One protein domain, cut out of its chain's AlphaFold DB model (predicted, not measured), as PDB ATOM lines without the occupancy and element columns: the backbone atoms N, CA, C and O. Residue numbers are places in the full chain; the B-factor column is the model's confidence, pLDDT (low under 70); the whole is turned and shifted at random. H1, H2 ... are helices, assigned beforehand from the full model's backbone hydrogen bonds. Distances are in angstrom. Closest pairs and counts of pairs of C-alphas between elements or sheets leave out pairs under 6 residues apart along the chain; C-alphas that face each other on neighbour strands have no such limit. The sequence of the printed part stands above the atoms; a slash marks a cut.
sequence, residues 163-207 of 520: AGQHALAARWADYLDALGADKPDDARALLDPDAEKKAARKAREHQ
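Overview. This is residues 163 to 207 of the 520 residues of the protein "GNAT family N-acetyltransferase" of Sphingosinicella sp. UDD2 (UniProt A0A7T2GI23). One helix, H4, sticks out as an arm from a small body in which H2 and H3 make a short helical hairpin, with H1 crosswise near H2. The arm stands free over residues 196 to 207. The printed part has 45 residues with four named helices, H1 to H4 in chain order, and no named strand; its class is all helix. It is only just loose, close to compact, with a radius of gyration of the C-alphas of 11.5 A and spans of 33 by 22 by 13 A.

Along the chain. H4, residues 195 to 207, is 18.1 A long and ends at C-alpha 207 (31.540, -26.973, 22.914). H3 is residues 184 to 189, 8.6 A; H2 is residues 172 to 180, 12.2 A. H1, residues 165 to 170, 8.9 A, begins at C-alpha 165 (26.196, -11.770, 50.061).

Arrangement. H4 is close to H3 but not clearly touching, about perpendicular at 84 degrees; the closest C-alphas, of Ala 189 and Ala 195, are 6.5 A apart. H3 and H2 touch as a hairpin, at a shallow tilt of 23 degrees, opposite ways; their closest C-alphas, of Ala 187 and Ala 178, are 5.2 A apart. H1 and H2 are close but not clearly touching, about perpendicular at 76 degrees, the closest C-alphas being Leu 168 and Tyr 175 at 7.0 A. H4 is apart from H1 and H2. In H1, H2, H3 and H4 every O i to N i+4 pair is within hydrogen-bond range.

Size, cuts and confidence. The C-alphas farthest apart, of Gly 180 and Gln 207, are 32.8 A apart. The printed part has no cut, and its three links are tight. The model's pLDDT is under 70 at 16 residues: 164 to 167, 193, 195 to 200 and 203 to 207.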
ATOM      1  N   ALA A 163      32.012  -9.681  48.420       70.44
ATOM      2  CA  ALA A 163      31.345 -10.679  49.234       70.44
ATOM      3  C   ALA A 163      30.058 -11.158  48.550       70.44
ATOM      4  O   ALA A 163      29.108 -10.393  48.367       70.44
ATOM      5  N   GLY A 164      29.988 -12.468  48.289       64.75
ATOM      6  CA  GLY A 164      28.860 -13.160  47.648       64.75
ATOM      7  C   GLY A 164      27.473 -12.905  48.247       64.75
ATOM      8  O   GLY A 164      26.465 -13.213  47.627       64.75
ATOM      9  N   GLN A 165      27.407 -12.288  49.425       69.62
ATOM     10  CA  GLN A 165      26.196 -11.770  50.061       69.62
ATOM     11  C   GLN A 165      25.439 -10.759  49.175       69.62
ATOM     12  O   GLN A 165      24.212 -10.749  49.211       69.62
ATOM     13  N   HIS A 166      26.126  -9.950  48.352       68.38
ATOM     14  CA  HIS A 166      25.464  -9.050  47.390       68.38
ATOM     15  C   HIS A 166      24.910  -9.802  46.165       68.38
ATOM     16  O   HIS A 166      23.773  -9.551  45.766       68.38
ATOM     17  N   ALA A 167      25.640 -10.789  45.627       69.50
ATOM     18  CA  ALA A 167      25.117 -11.676  44.579       69.50
ATOM     19  C   ALA A 167      23.881 -12.457  45.071       69.50
ATOM     20  O   ALA A 167      22.860 -12.525  44.387       69.50
ATOM     21  N   LEU A 168      23.932 -12.946  46.314       72.75
ATOM     22  CA  LEU A 168      22.828 -13.642  46.970       72.75
ATOM     23  C   LEU A 168      21.601 -12.749  47.199       72.75
ATOM     24  O   LEU A 168      20.478 -13.237  47.137       72.75
ATOM     25  N   ALA A 169      21.792 -11.450  47.447       76.06
ATOM     26  CA  ALA A 169      20.691 -10.501  47.607       76.06
ATOM     27  C   ALA A 169      19.931 -10.276  46.286       76.06
ATOM     28  O   ALA A 169      18.701 -10.224  46.290       76.06
ATOM     29  N   ALA A 170      20.641 -10.220  45.154       78.38
ATOM     30  CA  ALA A 170      20.022 -10.170  43.826       78.38
ATOM     31  C   ALA A 170      19.290 -11.479  43.463       78.38
ATOM     32  O   ALA A 170      18.302 -11.453  42.731       78.38
ATOM     33  N   ARG A 171      19.748 -12.616  44.005       79.50
ATOM     34  CA  ARG A 171      19.242 -13.976  43.732       79.50
ATOM     35  C   ARG A 171      18.542 -14.613  44.936       79.50
ATOM     36  O   ARG A 171      18.581 -15.827  45.137       79.50
ATOM     37  N   TRP A 172      17.908 -13.784  45.763       82.25
ATOM     38  CA  TRP A 172      17.383 -14.205  47.063       82.25
ATOM     39  C   TRP A 172      16.276 -15.268  46.962       82.25
ATOM     40  O   TRP A 172      16.193 -16.146  47.819       82.25
ATOM     41  N   ALA A 173      15.463 -15.225  45.901       80.81
ATOM     42  CA  ALA A 173      14.461 -16.255  45.618       80.81
ATOM     43  C   ALA A 173      15.121 -17.604  45.281       80.81
ATOM     44  O   ALA A 173      14.885 -18.571  46.000       80.81
ATOM     45  N   ASP A 174      16.021 -17.639  44.286       79.69
ATOM     46  CA  ASP A 174      16.803 -18.827  43.899       79.69
ATOM     47  C   ASP A 174      17.448 -19.510  45.118       79.69
ATOM     48  O   ASP A 174      17.459 -20.735  45.226       79.69
ATOM     49  N   TYR A 175      17.982 -18.713  46.051       81.25
ATOM     50  CA  TYR A 175      18.640 -19.203  47.262       81.25
ATOM     51  C   TYR A 175      17.663 -19.832  48.258       81.25
ATOM     52  O   TYR A 175      17.943 -20.907  48.790       81.25
ATOM     53  N   LEU A 176      16.511 -19.200  48.500       77.38
ATOM     54  CA  LEU A 176      15.478 -19.772  49.362       77.38
ATOM     55  C   LEU A 176      14.859 -21.040  48.755       77.38
ATOM     56  O   LEU A 176      14.609 -21.990  49.495       77.38
ATOM     57  N   ASP A 177      14.688 -21.094  47.434       80.00
ATOM     58  CA  ASP A 177      14.203 -22.285  46.731       80.00
ATOM     59  C   ASP A 177      15.247 -23.418  46.747       80.00
ATOM     60  O   ASP A 177      14.900 -24.576  46.985       80.00
ATOM     61  N   ALA A 178      16.540 -23.108  46.579       72.94
ATOM     62  CA  ALA A 178      17.623 -24.087  46.689       72.94
ATOM     63  C   ALA A 178      17.778 -24.642  48.120       72.94
ATOM     64  O   ALA A 178      17.985 -25.845  48.289       72.94
ATOM     65  N   LEU A 179      17.615 -23.802  49.151       70.44
ATOM     66  CA  LEU A 179      17.531 -24.256  50.545       70.44
ATOM     67  C   LEU A 179      16.279 -25.111  50.793       70.44
ATOM     68  O   LEU A 179      16.374 -26.170  51.410       70.44
ATOM     69  N   GLY A 180      15.113 -24.682  50.301       70.69
ATOM     70  CA  GLY A 180      13.847 -25.408  50.448       70.69
ATOM     71  C   GLY A 180      13.821 -26.764  49.731       70.69
ATOM     72  O   GLY A 180      13.086 -27.660  50.141       70.69
ATOM     73  N   ALA A 181      14.651 -26.930  48.699       80.19
ATOM     74  CA  ALA A 181      14.853 -28.177  47.967       80.19
ATOM     75  C   ALA A 181      15.993 -29.067  48.520       80.19
ATOM     76  O   ALA A 181      16.315 -30.071  47.886       80.19
ATOM     77  N   ASP A 182      16.607 -28.701  49.655       79.94
ATOM     78  CA  ASP A 182      17.789 -29.351  50.256       79.94
ATOM     79  C   ASP A 182      18.965 -29.523  49.273       79.94
ATOM     80  O   ASP A 182      19.565 -30.590  49.122       79.94
ATOM     81  N   LYS A 183      19.288 -28.440  48.553       78.31
ATOM     82  CA  LYS A 183      20.382 -28.392  47.581       78.31
ATOM     83  C   LYS A 183      21.488 -27.422  48.011       78.31
ATOM     84  O   LYS A 183      21.576 -26.307  47.485       78.31
ATOM     85  N   PRO A 184      22.374 -27.822  48.939       70.50
ATOM     86  CA  PRO A 184      23.417 -26.941  49.455       70.50
ATOM     87  C   PRO A 184      24.432 -26.504  48.389       70.50
ATOM     88  O   PRO A 184      24.988 -25.418  48.512       70.50
ATOM     89  N   ASP A 185      24.666 -27.296  47.337       75.56
ATOM     90  CA  ASP A 185      25.582 -26.917  46.253       75.56
ATOM     91  C   ASP A 185      24.968 -25.924  45.257       75.56
ATOM     92  O   ASP A 185      25.646 -24.959  44.901       75.56
ATOM     93  N   ASP A 186      23.687 -26.074  44.891       75.06
ATOM     94  CA  ASP A 186      22.953 -25.052  44.124       75.06
ATOM     95  C   ASP A 186      22.939 -23.735  44.928       75.06
ATOM     96  O   ASP A 186      23.357 -22.695  44.425       75.06
ATOM     97  N   ALA A 187      22.573 -23.789  46.217       72.94
ATOM     98  CA  ALA A 187      22.547 -22.623  47.107       72.94
ATOM     99  C   ALA A 187      23.929 -21.958  47.283       72.94
ATOM    100  O   ALA A 187      24.023 -20.738  47.418       72.94
ATOM    101  N   ARG A 188      25.011 -22.748  47.262       77.31
ATOM    102  CA  ARG A 188      26.399 -22.273  47.373       77.31
ATOM    103  C   ARG A 188      26.938 -21.695  46.065       77.31
ATOM    104  O   ARG A 188      27.770 -20.794  46.124       77.31
ATOM    105  N   ALA A 189      26.458 -22.147  44.905       78.44
ATOM    106  CA  ALA A 189      26.812 -21.558  43.613       78.44
ATOM    107  C   ALA A 189      26.312 -20.106  43.477       78.44
ATOM    108  O   ALA A 189      26.981 -19.282  42.860       78.44
ATOM    109  N   LEU A 190      25.188 -19.765  44.120       76.56
ATOM    110  CA  LEU A 190      24.610 -18.411  44.134       76.56
ATOM    111  C   LEU A 190      25.445 -17.375  44.917       76.56
ATOM    112  O   LEU A 190      25.168 -16.180  44.834       76.56
ATOM    113  N   LEU A 191      26.458 -17.817  45.674       75.00
ATOM    114  CA  LEU A 191      27.415 -16.946  46.367       75.00
ATOM    115  C   LEU A 191      28.581 -16.495  45.471       75.00
ATOM    116  O   LEU A 191      29.337 -15.618  45.879       75.00
ATOM    117  N   ASP A 192      28.773 -17.087  44.290       74.94
ATOM    118  CA  ASP A 192      29.839 -16.691  43.366       74.94
ATOM    119  C   ASP A 192      29.297 -15.637  42.372       74.94
ATOM    120  O   ASP A 192      28.471 -15.981  41.522       74.94
ATOM    121  N   PRO A 193      29.733 -14.360  42.443       66.12
ATOM    122  CA  PRO A 193      29.224 -13.296  41.570       66.12
ATOM    123  C   PRO A 193      29.538 -13.524  40.082       66.12
ATOM    124  O   PRO A 193      28.876 -12.951  39.220       66.12
ATOM    125  N   ASP A 194      30.507 -14.388  39.768       70.56
ATOM    126  CA  ASP A 194      30.890 -14.753  38.404       70.56
ATOM    127  C   ASP A 194      30.433 -16.167  38.014       70.56
ATOM    128  O   ASP A 194      30.859 -16.671  36.972       70.56
ATOM    129  N   ALA A 195      29.565 -16.819  38.806       66.31
ATOM    130  CA  ALA A 195      29.076 -18.180  38.547       66.31
ATOM    131  C   ALA A 195      28.607 -18.375  37.096       66.31
ATOM    132  O   ALA A 195      28.959 -19.361  36.447       66.31
ATOM    133  N   GLU A 196      27.862 -17.406  36.562       62.97
ATOM    134  CA  GLU A 196      27.308 -17.451  35.207       62.97
ATOM    135  C   GLU A 196      28.374 -17.228  34.129       62.97
ATOM    136  O   GLU A 196      28.387 -17.945  33.130       62.97
ATOM    137  N   LYS A 197      29.339 -16.323  34.353       69.38
ATOM    138  CA  LYS A 197      30.484 -16.125  33.444       69.38
ATOM    139  C   LYS A 197      31.364 -17.379  33.397       69.38
ATOM    140  O   LYS A 197      31.764 -17.821  32.323       69.38
ATOM    141  N   LYS A 198      31.617 -17.993  34.558       68.75
ATOM    142  CA  LYS A 198      32.373 -19.248  34.713       68.75
ATOM    143  C   LYS A 198      31.644 -20.422  34.051       68.75
ATOM    144  O   LYS A 198      32.276 -21.205  33.343       68.75
ATOM    145  N   ALA A 199      30.323 -20.517  34.212       64.69
ATOM    146  CA  ALA A 199      29.495 -21.517  33.539       64.69
ATOM    147  C   ALA A 199      29.478 -21.324  32.012       64.69
ATOM    148  O   ALA A 199      29.656 -22.298  31.282       64.69
ATOM    149  N   ALA A 200      29.342 -20.087  31.525       67.81
ATOM    150  CA  ALA A 200      29.380 -19.765  30.100       67.81
ATOM    151  C   ALA A 200      30.751 -20.071  29.472       67.81
ATOM    152  O   ALA A 200      30.810 -20.679  28.403       67.81
ATOM    153  N   ARG A 201      31.857 -19.731  30.155       74.50
ATOM    154  CA  ARG A 201      33.214 -20.082  29.701       74.50
ATOM    155  C   ARG A 201      33.386 -21.597  29.612       74.50
ATOM    156  O   ARG A 201      33.749 -22.097  28.554       74.50
ATOM    157  N   LYS A 202      33.002 -22.330  30.664       70.25
ATOM    158  CA  LYS A 202      33.036 -23.800  30.701       70.25
ATOM    159  C   LYS A 202      32.158 -24.448  29.623       70.25
ATOM    160  O   LYS A 202      32.538 -25.472  29.062       70.25
ATOM    161  N   ALA A 203      31.000 -23.868  29.309       67.44
ATOM    162  CA  ALA A 203      30.147 -24.337  28.219       67.44
ATOM    163  C   ALA A 203      30.808 -24.124  26.846       67.44
ATOM    164  O   ALA A 203      30.792 -25.035  26.022       67.44
ATOM    165  N   ARG A 204      31.449 -22.966  26.624       69.06
ATOM    166  CA  ARG A 204      32.194 -22.654  25.391       69.06
ATOM    167  C   ARG A 204      33.420 -23.559  25.221       69.06
ATOM    168  O   ARG A 204      33.594 -24.131  24.151       69.06
ATOM    169  N   GLU A 205      34.204 -23.760  26.283       65.19
ATOM    170  CA  GLU A 205      35.305 -24.739  26.352       65.19
ATOM    171  C   GLU A 205      34.808 -26.152  25.975       65.19
ATOM    172  O   GLU A 205      35.376 -26.818  25.110       65.19
ATOM    173  N   HIS A 206      33.695 -26.600  26.567       62.03
ATOM    174  CA  HIS A 206      33.134 -27.927  26.302       62.03
ATOM    175  C   HIS A 206      32.545 -28.072  24.888       62.03
ATOM    176  O   HIS A 206      32.575 -29.167  24.332       62.03
ATOM    177  N   GLN A 207      32.045 -26.987  24.289       60.31
ATOM    178  CA  GLN A 207      31.540 -26.973  22.914       60.31
ATOM    179  C   GLN A 207      32.672 -27.043  21.878       60.31
ATOM    180  O   GLN A 207      32.543 -27.772  20.896       60.31
TER     181      GLN A 207